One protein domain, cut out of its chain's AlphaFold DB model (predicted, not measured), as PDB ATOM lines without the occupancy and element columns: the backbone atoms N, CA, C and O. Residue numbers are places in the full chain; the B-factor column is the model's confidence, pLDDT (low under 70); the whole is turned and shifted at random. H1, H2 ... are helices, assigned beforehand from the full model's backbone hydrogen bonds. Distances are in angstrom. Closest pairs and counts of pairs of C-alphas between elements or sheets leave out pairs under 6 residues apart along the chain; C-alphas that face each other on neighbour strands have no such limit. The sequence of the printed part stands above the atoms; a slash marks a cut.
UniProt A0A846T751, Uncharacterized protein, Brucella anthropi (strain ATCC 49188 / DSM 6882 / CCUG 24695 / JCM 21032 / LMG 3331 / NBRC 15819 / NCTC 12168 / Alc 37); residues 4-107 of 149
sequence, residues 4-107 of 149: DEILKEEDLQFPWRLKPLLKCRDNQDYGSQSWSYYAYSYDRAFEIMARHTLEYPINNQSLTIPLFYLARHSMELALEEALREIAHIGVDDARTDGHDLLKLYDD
ATOM      1  N   ASP A   4      48.110 -23.247  -1.260       73.69
ATOM      2  CA  ASP A   4      47.192 -22.533  -2.154       73.69
ATOM      3  C   ASP A   4      45.917 -23.344  -2.462       73.69
ATOM      4  O   ASP A   4      44.865 -22.776  -2.737       73.69
ATOM      5  N   GLU A   5      45.973 -24.679  -2.368       70.19
ATOM      6  CA  GLU A   5      44.788 -25.541  -2.483       70.19
ATOM      7  C   GLU A   5      43.860 -25.445  -1.262       70.19
ATOM      8  O   GLU A   5      42.667 -25.706  -1.404       70.19
ATOM      9  N   ILE A   6      44.384 -25.078  -0.084       66.12
ATOM     10  CA  ILE A   6      43.607 -24.897   1.156       66.12
ATOM     11  C   ILE A   6      42.916 -23.522   1.180       66.12
ATOM     12  O   ILE A   6      41.847 -23.384   1.766       66.12
ATOM     13  N   LEU A   7      43.504 -22.512   0.531       64.38
ATOM     14  CA  LEU A   7      43.057 -21.113   0.562       64.38
ATOM     15  C   LEU A   7      42.173 -20.696  -0.619       64.38
ATOM     16  O   LEU A   7      42.154 -19.523  -0.994       64.38
ATOM     17  N   LYS A   8      41.408 -21.611  -1.214       65.88
ATOM     18  CA  LYS A   8      40.438 -21.202  -2.235       65.88
ATOM     19  C   LYS A   8      39.370 -20.319  -1.590       65.88
ATOM     20  O   LYS A   8      38.483 -20.795  -0.893       65.88
ATOM     21  N   GLU A   9      39.474 -19.014  -1.834       54.62
ATOM     22  CA  GLU A   9      38.582 -17.955  -1.333       54.62
ATOM     23  C   GLU A   9      37.097 -18.246  -1.645       54.62
ATOM     24  O   GLU A   9      36.195 -17.811  -0.931       54.62
ATOM     25  N   GLU A  10      36.860 -19.063  -2.676       56.28
ATOM     26  CA  GLU A  10      35.577 -19.618  -3.112       56.28
ATOM     27  C   GLU A  10      34.849 -20.439  -2.026       56.28
ATOM     28  O   GLU A  10      33.616 -20.454  -1.998       56.28
ATOM     29  N   ASP A  11      35.586 -21.075  -1.109       56.09
ATOM     30  CA  ASP A  11      35.030 -21.953  -0.067       56.09
ATOM     31  C   ASP A  11      34.643 -21.197   1.219       56.09
ATOM     32  O   ASP A  11      33.921 -21.716   2.077       56.09
ATOM     33  N   LEU A  12      35.069 -19.939   1.359       61.38
ATOM     34  CA  LEU A  12      34.794 -19.108   2.528       61.38
ATOM     35  C   LEU A  12      33.520 -18.275   2.312       61.38
ATOM     36  O   LEU A  12      33.551 -17.110   1.906       61.38
ATOM     37  N   GLN A  13      32.358 -18.864   2.612       57.75
ATOM     38  CA  GLN A  13      31.076 -18.149   2.574       57.75
ATOM     39  C   GLN A  13      30.964 -17.116   3.708       57.75
ATOM     40  O   GLN A  13      30.413 -17.388   4.775       57.75
ATOM     41  N   PHE A  14      31.445 -15.896   3.466       53.56
ATOM     42  CA  PHE A  14      31.265 -14.780   4.393       53.56
ATOM     43  C   PHE A  14      30.011 -13.943   4.083       53.56
ATOM     44  O   PHE A  14      29.724 -13.647   2.916       53.56
ATOM     45  N   PRO A  15      29.285 -13.467   5.116       60.88
ATOM     46  CA  PRO A  15      28.254 -12.446   4.955       60.88
ATOM     47  C   PRO A  15      28.799 -11.228   4.196       60.88
ATOM     48  O   PRO A  15      29.855 -10.697   4.542       60.88
ATOM     49  N   TRP A  16      28.060 -10.725   3.199       55.41
ATOM     50  CA  TRP A  16      28.513  -9.616   2.338       55.41
ATOM     51  C   TRP A  16      28.923  -8.350   3.110       55.41
ATOM     52  O   TRP A  16      29.759  -7.585   2.638       55.41
ATOM     53  N   ARG A  17      28.369  -8.150   4.312       51.97
ATOM     54  CA  ARG A  17      28.658  -7.022   5.210       51.97
ATOM     55  C   ARG A  17      30.037  -7.083   5.861       51.97
ATOM     56  O   ARG A  17      30.536  -6.050   6.279       51.97
ATOM     57  N   LEU A  18      30.635  -8.270   5.947       54.66
ATOM     58  CA  LEU A  18      31.988  -8.460   6.474       54.66
ATOM     59  C   LEU A  18      33.044  -8.367   5.366       54.66
ATOM     60  O   LEU A  18      34.215  -8.183   5.666       54.66
ATOM     61  N   LYS A  19      32.647  -8.399   4.085       59.09
ATOM     62  CA  LYS A  19      33.575  -8.248   2.949       59.09
ATOM     63  C   LYS A  19      34.436  -6.978   2.991       59.09
ATOM     64  O   LYS A  19      35.591  -7.066   2.593       59.09
ATOM     65  N   PRO A  20      33.955  -5.812   3.470       58.84
ATOM     66  CA  PRO A  20      34.814  -4.645   3.658       58.84
ATOM     67  C   PRO A  20      35.939  -4.870   4.677       58.84
ATOM     68  O   PRO A  20      37.012  -4.310   4.489       58.84
ATOM     69  N   LEU A  21      35.709  -5.701   5.701       54.16
ATOM     70  CA  LEU A  21      36.706  -6.073   6.714       54.16
ATOM     71  C   LEU A  21      37.688  -7.136   6.197       54.16
ATOM     72  O   LEU A  21      38.805  -7.224   6.685       54.16
ATOM     73  N   LEU A  22      37.278  -7.922   5.196       55.56
ATOM     74  CA  LEU A  22      38.129  -8.907   4.516       55.56
ATOM     75  C   LEU A  22      39.087  -8.282   3.499       55.56
ATOM     76  O   LEU A  22      39.903  -8.993   2.920       55.56
ATOM     77  N   LYS A  23      39.001  -6.970   3.250       57.12
ATOM     78  CA  LYS A  23      40.021  -6.291   2.456       57.12
ATOM     79  C   LYS A  23      41.322  -6.351   3.241       57.12
ATOM     80  O   LYS A  23      41.531  -5.547   4.146       57.12
ATOM     81  N   CYS A  24      42.180  -7.301   2.877       49.62
ATOM     82  CA  CYS A  24      43.566  -7.299   3.300       49.62
ATOM     83  C   CYS A  24      44.112  -5.911   2.957       49.62
ATOM     84  O   CYS A  24      44.106  -5.495   1.795       49.62
ATOM     85  N   ARG A  25      44.419  -5.121   3.988       55.22
ATOM     86  CA  ARG A  25      44.932  -3.770   3.790       55.22
ATOM     87  C   ARG A  25      46.309  -3.969   3.169       55.22
ATOM     88  O   ARG A  25      47.222  -4.418   3.851       55.22
ATOM     89  N   ASP A  26      46.449  -3.611   1.898       55.12
ATOM     90  CA  ASP A  26      47.706  -3.596   1.129       55.12
ATOM     91  C   ASP A  26      48.728  -2.579   1.683       55.12
ATOM     92  O   ASP A  26      49.602  -2.099   0.963       55.12
ATOM     93  N   ASN A  27      48.611  -2.202   2.961       51.44
ATOM     94  CA  ASN A  27      49.353  -1.130   3.594       51.44
ATOM     95  C   ASN A  27      50.829  -1.523   3.732       51.44
ATOM     96  O   ASN A  27      51.320  -1.880   4.799       51.44
ATOM     97  N   GLN A  28      51.556  -1.327   2.635       52.28
ATOM     98  CA  GLN A  28      52.995  -1.111   2.546       52.28
ATOM     99  C   GLN A  28      53.415   0.211   3.214       52.28
ATOM    100  O   GLN A  28      54.411   0.816   2.825       52.28
ATOM    101  N   ASP A  29      52.675   0.695   4.214       54.75
ATOM    102  CA  ASP A  29      53.111   1.841   5.001       54.75
ATOM    103  C   ASP A  29      54.058   1.346   6.100       54.75
ATOM    104  O   ASP A  29      53.720   1.287   7.284       54.75
ATOM    105  N   TYR A  30      55.251   0.931   5.656       53.59
ATOM    106  CA  TYR A  30      56.351   0.367   6.449       53.59
ATOM    107  C   TYR A  30      56.818   1.274   7.607       53.59
ATOM    108  O   TYR A  30      57.638   0.852   8.422       53.59
ATOM    109  N   GLY A  31      56.331   2.520   7.680       52.75
ATOM    110  CA  GLY A  31      56.673   3.496   8.714       52.75
ATOM    111  C   GLY A  31      55.592   3.732   9.770       52.75
ATOM    112  O   GLY A  31      55.892   4.320  10.811       52.75
ATOM    113  N   SER A  32      54.350   3.288   9.548       59.72
ATOM    114  CA  SER A  32      53.286   3.472  10.533       59.72
ATOM    115  C   SER A  32      53.395   2.369  11.592       59.72
ATOM    116  O   SER A  32      53.142   1.201  11.319       59.72
ATOM    117  N   GLN A  33      53.784   2.713  12.822       65.56
ATOM    118  CA  GLN A  33      53.680   1.816  13.987       65.56
ATOM    119  C   GLN A  33      52.199   1.632  14.383       65.56
ATOM    120  O   GLN A  33      51.800   1.880  15.518       65.56
ATOM    121  N   SER A  34      51.358   1.294  13.408       73.94
ATOM    122  CA  SER A  34      49.920   1.123  13.544       73.94
ATOM    123  C   SER A  34      49.591  -0.331  13.876       73.94
ATOM    124  O   SER A  34      50.315  -1.257  13.504       73.94
ATOM    125  N   TRP A  35      48.473  -0.558  14.568       74.75
ATOM    126  CA  TRP A  35      48.017  -1.912  14.899       74.75
ATOM    127  C   TRP A  35      47.739  -2.748  13.651       74.75
ATOM    128  O   TRP A  35      48.055  -3.936  13.627       74.75
ATOM    129  N   SER A  36      47.251  -2.113  12.583       76.50
ATOM    130  CA  SER A  36      47.061  -2.757  11.282       76.50
ATOM    131  C   SER A  36      48.373  -3.244  10.654       76.50
ATOM    132  O   SER A  36      48.403  -4.343  10.101       76.50
ATOM    133  N   TYR A  37      49.474  -2.496  10.796       80.69
ATOM    134  CA  TYR A  37      50.797  -2.946  10.353       80.69
ATOM    135  C   TYR A  37      51.273  -4.187  11.125       80.69
ATOM    136  O   TYR A  37      51.783  -5.143  10.528       80.69
ATOM    137  N   TYR A  38      51.076  -4.211  12.447       82.12
ATOM    138  CA  TYR A  38      51.424  -5.375  13.261       82.12
ATOM    139  C   TYR A  38      50.558  -6.587  12.905       82.12
ATOM    140  O   TYR A  38      51.111  -7.660  12.669       82.12
ATOM    141  N   ALA A  39      49.238  -6.416  12.780       85.12
ATOM    142  CA  ALA A  39      48.319  -7.477  12.368       85.12
ATOM    143  C   ALA A  39      48.761  -8.118  11.041       85.12
ATOM    144  O   ALA A  39      48.909  -9.338  10.964       85.12
ATOM    145  N   TYR A  40      49.070  -7.286  10.040       84.44
ATOM    146  CA  TYR A  40      49.586  -7.733   8.744       84.44
ATOM    147  C   TYR A  40      50.918  -8.487   8.866       84.44
ATOM    148  O   TYR A  40      51.109  -9.531   8.245       84.44
ATOM    149  N   SER A  41      51.846  -7.992   9.686       82.50
ATOM    150  CA  SER A  41      53.157  -8.623   9.874       82.50
ATOM    151  C   SER A  41      53.042 -10.024  10.488       82.50
ATOM    152  O   SER A  41      53.727 -10.949  10.048       82.50
ATOM    153  N   TYR A  42      52.156 -10.198  11.476       88.00
ATOM    154  CA  TYR A  42      51.887 -11.502  12.090       88.00
ATOM    155  C   TYR A  42      51.181 -12.462  11.127       88.00
ATOM    156  O   TYR A  42      51.549 -13.635  11.068       88.00
ATOM    157  N   ASP A  43      50.233 -11.961  10.335       87.31
ATOM    158  CA  ASP A  43      49.547 -12.740   9.302       87.31
ATOM    159  C   ASP A  43      50.522 -13.242   8.224       87.31
ATOM    160  O   ASP A  43      50.584 -14.435   7.926       87.31
ATOM    161  N   ARG A  44      51.405 -12.369   7.725       88.44
ATOM    162  CA  ARG A  44      52.454 -12.772   6.776       88.44
ATOM    163  C   ARG A  44      53.439 -13.773   7.364       88.44
ATOM    164  O   ARG A  44      53.839 -14.710   6.674       88.44
ATOM    165  N   ALA A  45      53.830 -13.603   8.625       87.75
ATOM    166  CA  ALA A  45      54.686 -14.570   9.303       87.75
ATOM    167  C   ALA A  45      54.004 -15.945   9.422       87.75
ATOM    168  O   ALA A  45      54.654 -16.969   9.194       87.75
ATOM    169  N   PHE A  46      52.700 -15.968   9.729       91.12
ATOM    170  CA  PHE A  46      51.899 -17.190   9.729       91.12
ATOM    171  C   PHE A  46      51.885 -17.839   8.344       91.12
ATOM    172  O   PHE A  46      52.211 -19.018   8.236       91.12
ATOM    173  N   GLU A  47      51.589 -17.078   7.288       88.00
ATOM    174  CA  GLU A  47      51.495 -17.591   5.918       88.00
ATOM    175  C   GLU A  47      52.800 -18.263   5.461       88.00
ATOM    176  O   GLU A  47      52.796 -19.397   4.972       88.00
ATOM    177  N   ILE A  48      53.938 -17.593   5.675       88.81
ATOM    178  CA  ILE A  48      55.265 -18.110   5.313       88.81
ATOM    179  C   ILE A  48      55.566 -19.400   6.086       88.81
ATOM    180  O   ILE A  48      56.018 -20.391   5.505       88.81
ATOM    181  N   MET A  49      55.298 -19.410   7.394       87.88
ATOM    182  CA  MET A  49      55.570 -20.566   8.249       87.88
ATOM    183  C   MET A  49      54.634 -21.741   7.943       87.88
ATOM    184  O   MET A  49      55.071 -22.894   7.957       87.88
ATOM    185  N   ALA A  50      53.365 -21.475   7.637       87.56
ATOM    186  CA  ALA A  50      52.373 -22.488   7.298       87.56
ATOM    187  C   ALA A  50      52.711 -23.153   5.961       87.56
ATOM    188  O   ALA A  50      52.725 -24.382   5.872       87.56
ATOM    189  N   ARG A  51      53.089 -22.353   4.956       87.62
ATOM    190  CA  ARG A  51      53.565 -22.842   3.657       87.62
ATOM    191  C   ARG A  51      54.781 -23.753   3.814       87.62
ATOM    192  O   ARG A  51      54.746 -24.899   3.375       87.62
ATOM    193  N   HIS A  52      55.803 -23.295   4.540       86.62
ATOM    194  CA  HIS A  52      56.987 -24.107   4.835       86.62
ATOM    195  C   HIS A  52      56.630 -25.399   5.591       86.62
ATOM    196  O   HIS A  52      57.202 -26.463   5.345       86.62
ATOM    197  N   THR A  53      55.656 -25.327   6.503       85.75
ATOM    198  CA  THR A  53      55.226 -26.485   7.291       85.75
ATOM    199  C   THR A  53      54.616 -27.583   6.423       85.75
ATOM    200  O   THR A  53      54.914 -28.760   6.635       85.75
ATOM    201  N   LEU A  54      53.807 -27.194   5.434       83.50
ATOM    202  CA  LEU A  54      53.167 -28.103   4.482       83.50
ATOM    203  C   LEU A  54      54.137 -28.664   3.440       83.50
ATOM    204  O   LEU A  54      53.996 -29.820   3.048       83.50
ATOM    205  N   GLU A  55      55.119 -27.874   3.005       85.75
ATOM    206  CA  GLU A  55      56.141 -28.321   2.051       85.75
ATOM    207  C   GLU A  55      57.119 -29.336   2.673       85.75
ATOM    208  O   GLU A  55      57.577 -30.248   1.983       85.75
ATOM    209  N   TYR A  56      57.398 -29.237   3.983       83.75
ATOM    210  CA  TYR A  56      58.420 -30.050   4.668       83.75
ATOM    211  C   TYR A  56      57.929 -30.769   5.945       83.75
ATOM    212  O   TYR A  56      58.547 -30.647   7.003       83.75
ATOM    213  N   PRO A  57      56.862 -31.584   5.895       73.56
ATOM    214  CA  PRO A  57      56.106 -32.030   7.076       73.56
ATOM    215  C   PRO A  57      56.889 -32.869   8.104       73.56
ATOM    216  O   PRO A  57      56.512 -32.915   9.274       73.56
ATOM    217  N   ILE A  58      57.980 -33.526   7.702       67.38
ATOM    218  CA  ILE A  58      58.689 -34.534   8.514       67.38
ATOM    219  C   ILE A  58      59.415 -33.918   9.734       67.38
ATOM    220  O   ILE A  58      59.629 -34.618  10.720       67.38
ATOM    221  N   ASN A  59      59.703 -32.609   9.733       66.38
ATOM    222  CA  ASN A  59      60.478 -31.939  10.793       66.38
ATOM    223  C   ASN A  59      59.686 -30.916  11.636       66.38
ATOM    224  O   ASN A  59      60.272 -30.242  12.480       66.38
ATOM    225  N   ASN A  60      58.368 -30.791  11.444       67.62
ATOM    226  CA  ASN A  60      57.628 -29.587  11.860       67.62
ATOM    227  C   ASN A  60      56.619 -29.780  13.006       67.62
ATOM    228  O   ASN A  60      55.800 -28.896  13.251       67.62
ATOM    229  N   GLN A  61      56.675 -30.894  13.746       67.81
ATOM    230  CA  GLN A  61      55.745 -31.148  14.866       67.81
ATOM    231  C   GLN A  61      55.802 -30.070  15.970       67.81
ATOM    232  O   GLN A  61      54.842 -29.901  16.716       67.81
ATOM    233  N   SER A  62      56.898 -29.311  16.064       77.38
ATOM    234  CA  SER A  62      57.061 -28.206  17.018       77.38
ATOM    235  C   SER A  62      56.507 -26.858  16.534       77.38
ATOM    236  O   SER A  62      56.410 -25.932  17.338       77.38
ATOM    237  N   LEU A  63      56.127 -26.723  15.256       82.19
ATOM    238  CA  LEU A  63      55.687 -25.445  14.672       82.19
ATOM    239  C   LEU A  63      54.195 -25.163  14.867       82.19
ATOM    240  O   LEU A  63      53.756 -24.035  14.671       82.19
ATOM    241  N   THR A  64      53.416 -26.145  15.320       83.06
ATOM    242  CA  THR A  64      51.975 -25.985  15.550       83.06
ATOM    243  C   THR A  64      51.660 -24.882  16.566       83.06
ATOM    244  O   THR A  64      50.802 -24.043  16.304       83.06
ATOM    245  N   ILE A  65      52.365 -24.838  17.703       85.88
ATOM    246  CA  ILE A  65      52.146 -23.809  18.736       85.88
ATOM    247  C   ILE A  65      52.498 -22.403  18.205       85.88
ATOM    248  O   ILE A  65      51.647 -21.518  18.306       85.88
ATOM    249  N   PRO A  66      53.683 -22.177  17.596       88.44
ATOM    250  CA  PRO A  66      54.000 -20.914  16.931       88.44
ATOM    251  C   PRO A  66      52.972 -20.488  15.878       88.44
ATOM    252  O   PRO A  66      52.567 -19.331  15.866       88.44
ATOM    253  N   LEU A  67      52.502 -21.411  15.033       87.81
ATOM    254  CA  LEU A  67      51.502 -21.110  14.006       87.81
ATOM    255  C   LEU A  67      50.188 -20.612  14.611       87.81
ATOM    256  O   LEU A  67      49.670 -19.580  14.188       87.81
ATOM    257  N   PHE A  68      49.674 -21.295  15.637       85.69
ATOM    258  CA  PHE A  68      48.461 -20.849  16.324       85.69
ATOM    259  C   PHE A  68      48.649 -19.509  17.032       85.69
ATOM    260  O   PHE A  68      47.721 -18.704  17.045       85.69
ATOM    261  N   TYR A  69      49.831 -19.249  17.594       89.44
ATOM    262  CA  TYR A  69      50.133 -17.959  18.203       89.44
ATOM    263  C   TYR A  69      50.099 -16.826  17.171       89.44
ATOM    264  O   TYR A  69      49.423 -15.825  17.394       89.44
ATOM    265  N   LEU A  70      50.776 -16.998  16.031       89.00
ATOM    266  CA  LEU A  70      50.822 -15.994  14.964       89.00
ATOM    267  C   LEU A  70      49.421 -15.695  14.416       89.00
ATOM    268  O   LEU A  70      49.039 -14.531  14.333       89.00
ATOM    269  N   ALA A  71      48.640 -16.740  14.126       87.06
ATOM    270  CA  ALA A  71      47.273 -16.595  13.634       87.06
ATOM    271  C   ALA A  71      46.346 -15.935  14.665       87.06
ATOM    272  O   ALA A  71      45.580 -15.037  14.335       87.06
ATOM    273  N   ARG A  72      46.412 -16.351  15.936       87.69
ATOM    274  CA  ARG A  72      45.600 -15.743  16.998       87.69
ATOM    275  C   ARG A  72      45.921 -14.262  17.152       87.69
ATOM    276  O   ARG A  72      45.013 -13.446  17.248       87.69
ATOM    277  N   HIS A  73      47.204 -13.931  17.202       87.75
ATOM    278  CA  HIS A  73      47.631 -12.578  17.506       87.75
ATOM    279  C   HIS A  73      47.358 -11.615  16.343       87.75
ATOM    280  O   HIS A  73      46.942 -10.484  16.585       87.75
ATOM    281  N   SER A  74      47.483 -12.062  15.085       88.19
ATOM    282  CA  SER A  74      47.043 -11.255  13.941       88.19
ATOM    283  C   SER A  74      45.540 -10.958  13.998       88.19
ATOM    284  O   SER A  74      45.137  -9.814  13.781       88.19
ATOM    285  N   MET A  75      44.715 -11.949  14.362       85.06
ATOM    286  CA  MET A  75      43.267 -11.774  14.518       85.06
ATOM    287  C   MET A  75      42.905 -10.821  15.665       85.06
ATOM    288  O   MET A  75      42.045  -9.964  15.482       85.06
ATOM    289  N   GLU A  76      43.549 -10.944  16.830       85.50
ATOM    290  CA  GLU A  76      43.320 -10.046  17.974       85.50
ATOM    291  C   GLU A  76      43.599  -8.589  17.590       85.50
ATOM    292  O   GLU A  76      42.746  -7.726  17.783       85.50
ATOM    293  N   LEU A  77      44.739  -8.332  16.946       85.19
ATOM    294  CA  LEU A  77      45.119  -6.992  16.501       85.19
ATOM    295  C   LEU A  77      44.163  -6.425  15.443       85.19
ATOM    296  O   LEU A  77      43.808  -5.248  15.497       85.19
ATOM    297  N   ALA A  78      43.721  -7.254  14.495       83.81
ATOM    298  CA  ALA A  78      42.752  -6.838  13.486       83.81
ATOM    299  C   ALA A  78      41.389  -6.483  14.107       83.81
ATOM    300  O   ALA A  78      40.752  -5.513  13.689       83.81
ATOM    301  N   LEU A  79      40.945  -7.237  15.117       81.44
ATOM    302  CA  LEU A  79      39.700  -6.957  15.835       81.44
ATOM    303  C   LEU A  79      39.808  -5.712  16.717       81.44
ATOM    304  O   LEU A  79      38.871  -4.917  16.746       81.44
ATOM    305  N   GLU A  80      40.932  -5.518  17.409       82.75
ATOM    306  CA  GLU A  80      41.186  -4.296  18.175       82.75
ATOM    307  C   GLU A  80      41.135  -3.057  17.278       82.75
ATOM    308  O   GLU A  80      40.490  -2.073  17.639       82.75
ATOM    309  N   GLU A  81      41.760  -3.106  16.101       82.12
ATOM    310  CA  GLU A  81      41.710  -2.009  15.132       82.12
ATOM    311  C   GLU A  81      40.273  -1.740  14.668       82.12
ATOM    312  O   GLU A  81      39.815  -0.598  14.707       82.12
ATOM    313  N   ALA A  82      39.523  -2.782  14.297       79.75
ATOM    314  CA  ALA A  82      38.133  -2.635  13.869       79.75
ATOM    315  C   ALA A  82      37.250  -2.021  14.969       79.75
ATOM    316  O   ALA A  82      36.431  -1.142  14.696       79.75
ATOM    317  N   LEU A  83      37.429  -2.443  16.224       78.12
ATOM    318  CA  LEU A  83      36.712  -1.876  17.366       78.12
ATOM    319  C   LEU A  83      37.102  -0.416  17.629       78.12
ATOM    320  O   LEU A  83      36.224   0.387  17.936       78.12
ATOM    321  N   ARG A  84      38.378  -0.041  17.459       76.44
ATOM    322  CA  ARG A  84      38.830   1.360  17.558       76.44
ATOM    323  C   ARG A  84      38.223   2.228  16.462       76.44
ATOM    324  O   ARG A  84      37.738   3.319  16.755       76.44
ATOM    325  N   GLU A  85      38.211   1.748  15.218       74.44
ATOM    326  CA  GLU A  85      37.567   2.449  14.102       74.44
ATOM    327  C   GLU A  85      36.066   2.660  14.378       74.44
ATOM    328  O   GLU A  85      35.545   3.749  14.138       74.44
ATOM    329  N   ILE A  86      35.377   1.669  14.961       70.25
ATOM    330  CA  ILE A  86      33.966   1.786  15.371       70.25
ATOM    331  C   ILE A  86      33.786   2.772  16.538       70.25
ATOM    332  O   ILE A  86      32.867   3.593  16.500       70.25
ATOM    333  N   ALA A  87      34.656   2.734  17.549       70.62
ATOM    334  CA  ALA A  87      34.603   3.649  18.690       70.62
ATOM    335  C   ALA A  87      34.775   5.114  18.255       70.62
ATOM    336  O   ALA A  87      34.064   6.000  18.731       70.62
ATOM    337  N   HIS A  88      35.641   5.377  17.269       65.31
ATOM    338  CA  HIS A  88      35.799   6.708  16.673       65.31
ATOM    339  C   HIS A  88      34.524   7.248  15.999       65.31
ATOM    340  O   HIS A  88      34.379   8.463  15.875       65.31
ATOM    341  N   ILE A  89      33.585   6.382  15.604       65.50
ATOM    342  CA  ILE A  89      32.296   6.762  14.997       65.50
ATOM    343  C   ILE A  89      31.247   7.134  16.076       65.50
ATOM    344  O   ILE A  89      30.140   7.561  15.750       65.50
ATOM    345  N   GLY A  90      31.602   7.073  17.366       55.28
ATOM    346  CA  GLY A  90      30.789   7.599  18.469       55.28
ATOM    347  C   GLY A  90      29.880   6.573  19.145       55.28
ATOM    348  O   GLY A  90      28.894   6.958  19.774       55.28
ATOM    349  N   VAL A  91      30.188   5.279  19.026       55.66
ATOM    350  CA  VAL A  91      29.520   4.220  19.796       55.66
ATOM    351  C   VAL A  91      30.454   3.785  20.925       55.66
ATOM    352  O   VAL A  91      31.610   3.497  20.644       55.66
ATOM    353  N   ASP A  92      29.934   3.794  22.156       57.56
ATOM    354  CA  ASP A  92      30.566   3.537  23.470       57.56
ATOM    355  C   ASP A  92      31.930   2.817  23.512       57.56
ATOM    356  O   ASP A  92      32.187   1.888  22.747       57.56
ATOM    357  N   ASP A  93      32.732   3.210  24.512       52.81
ATOM    358  CA  ASP A  93      34.107   2.788  24.836       52.81
ATOM    359  C   ASP A  93      34.316   1.263  24.701       52.81
ATOM    360  O   ASP A  93      34.167   0.479  25.649       52.81
ATOM    361  N   ALA A  94      34.660   0.816  23.490       55.62
ATOM    362  CA  ALA A  94      35.059  -0.558  23.249       55.62
ATOM    363  C   ALA A  94      36.355  -0.802  24.029       55.62
ATOM    364  O   ALA A  94      37.418  -0.270  23.702       55.62
ATOM    365  N   ARG A  95      36.252  -1.591  25.099       57.75
ATOM    366  CA  ARG A  95      37.384  -1.980  25.943       57.75
ATOM    367  C   ARG A  95      38.353  -2.843  25.142       57.75
ATOM    368  O   ARG A  95      38.199  -4.060  25.075       57.75
ATOM    369  N   THR A  96      39.339  -2.190  24.534       59.41
ATOM    370  CA  THR A  96      40.463  -2.813  23.810       59.41
ATOM    371  C   THR A  96      41.614  -3.203  24.743       59.41
ATOM    372  O   THR A  96      42.654  -3.681  24.307       59.41
ATOM    373  N   ASP A  97      41.434  -3.026  26.052       56.03
ATOM    374  CA  ASP A  97      42.339  -3.462  27.104       56.03
ATOM    375  C   ASP A  97      42.216  -4.984  27.342       56.03
ATOM    376  O   ASP A  97      41.522  -5.437  28.256       56.03
ATOM    377  N   GLY A  98      42.902  -5.785  26.510       60.03
ATOM    378  CA  GLY A  98      43.179  -7.206  26.770       60.03
ATOM    379  C   GLY A  98      43.304  -8.108  25.530       60.03
ATOM    380  O   GLY A  98      42.507  -8.017  24.605       60.03
ATOM    381  N   HIS A  99      44.250  -9.056  25.569       64.69
ATOM    382  CA  HIS A  99      44.437 -10.099  24.546       64.69
ATOM    383  C   HIS A  99      43.429 -11.254  24.712       64.69
ATOM    384  O   HIS A  99      43.784 -12.370  25.103       64.69
ATOM    385  N   ASP A 100      42.146 -10.976  24.473       77.69
ATOM    386  CA  ASP A 100      41.088 -11.990  24.480       77.69
ATOM    387  C   ASP A 100      40.295 -11.975  23.169       77.69
ATOM    388  O   ASP A 100      39.304 -11.259  23.015       77.69
ATOM    389  N   LEU A 101      40.736 -12.819  22.232       73.38
ATOM    390  CA  LEU A 101      40.114 -12.996  20.923       73.38
ATOM    391  C   LEU A 101      38.592 -13.216  20.981       73.38
ATOM    392  O   LEU A 101      37.869 -12.665  20.152       73.38
ATOM    393  N   LEU A 102      38.094 -14.011  21.938       74.50
ATOM    394  CA  LEU A 102      36.663 -14.330  22.017       74.50
ATOM    395  C   LEU A 102      35.858 -13.103  22.428       74.50
ATOM    396  O   LEU A 102      34.841 -12.796  21.812       74.50
ATOM    397  N   LYS A 103      36.355 -12.364  23.420       78.19
ATOM    398  CA  LYS A 103      35.720 -11.134  23.883       78.19
ATOM    399  C   LYS A 103      35.704 -10.061  22.791       78.19
ATOM    400  O   LYS A 103      34.660  -9.459  22.552       78.19
ATOM    401  N   LEU A 104      36.825  -9.869  22.090       74.50
ATOM    402  CA  LEU A 104      36.928  -8.920  20.973       74.50
ATOM    403  C   LEU A 104      35.944  -9.270  19.847       74.50
ATOM    404  O   LEU A 104      35.282  -8.395  19.285       74.50
ATOM    405  N   TYR A 105      35.807 -10.560  19.539       75.50
ATOM    406  CA  TYR A 105      34.868 -11.036  18.532       75.50
ATOM    407  C   TYR A 105      33.402 -10.859  18.960       75.50
ATOM    408  O   TYR A 105      32.582 -10.392  18.166       75.50
ATOM    409  N   ASP A 106      33.069 -11.180  20.212       77.44
ATOM    410  CA  ASP A 106      31.730 -10.973  20.774       77.44
ATOM    411  C   ASP A 106      31.337  -9.491  20.767       77.44
ATOM    412  O   ASP A 106      30.196  -9.148  20.441       77.44
ATOM    413  N   ASP A 107      32.280  -8.603  21.080       73.69
ATOM    414  CA  ASP A 107      32.069  -7.161  21.024       73.69
ATOM    415  C   ASP A 107      31.825  -6.699  19.583       73.69
ATOM    416  O   ASP A 107      30.824  -6.024  19.329       73.69
TER     417      ASP A 107
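This is residues 4 to 107 of the 149 residues of an uncharacterized protein of Brucella anthropi (strain ATCC 49188 / DSM 6882 / CCUG 24695 / JCM 21032 / LMG 3331 / NBRC 15819 / NCTC 12168 / Alc 37) (UniProt A0A846T751). Look for a helical hairpin, H1 and H2 side by side, with short H3 packed on H2; before it, residues 5 to 13 and 15 to 20 stick out. The printed part has 104 residues with three named helices, H1, H2, H3 in order, and no named strand: all helix. It is only just loose, close to compact, with radius of gyration of the C-alphas 15.6 A and spans of 51 by 29 by 29 A.

Pass residues 4 to 34, which hold no named element, to C-alpha 35 at (48.017, -1.912, 14.899); H1 runs 30.5 A to residue 55. H2, residues 64 to 88, runs 36.5 A. H3, residues 101 to 107, ends at C-alpha 107 (32.069, -7.161, 21.024), 9.9 A from its first.

H1 and H2, a hairpin, touch, closest at C-alphas 39 and 74, 4.3 A, opposite ways at a shallow tilt of 25 degrees. H2 touches H3 with residues 72 to 83 alone, closest at C-alphas 76 and 101, 5.3 A. H1 and H3 are apart. In H1, H2 and H3 every O i to N i+4 pair is within hydrogen-bond range.

The farthest C-alphas, 58 and 90, are 51.5 A apart. The printed part has no cut; the H2 to H3 link is long. Find pLDDT under 70 at residues 6 to 33, 58 to 61 and 88 to 99.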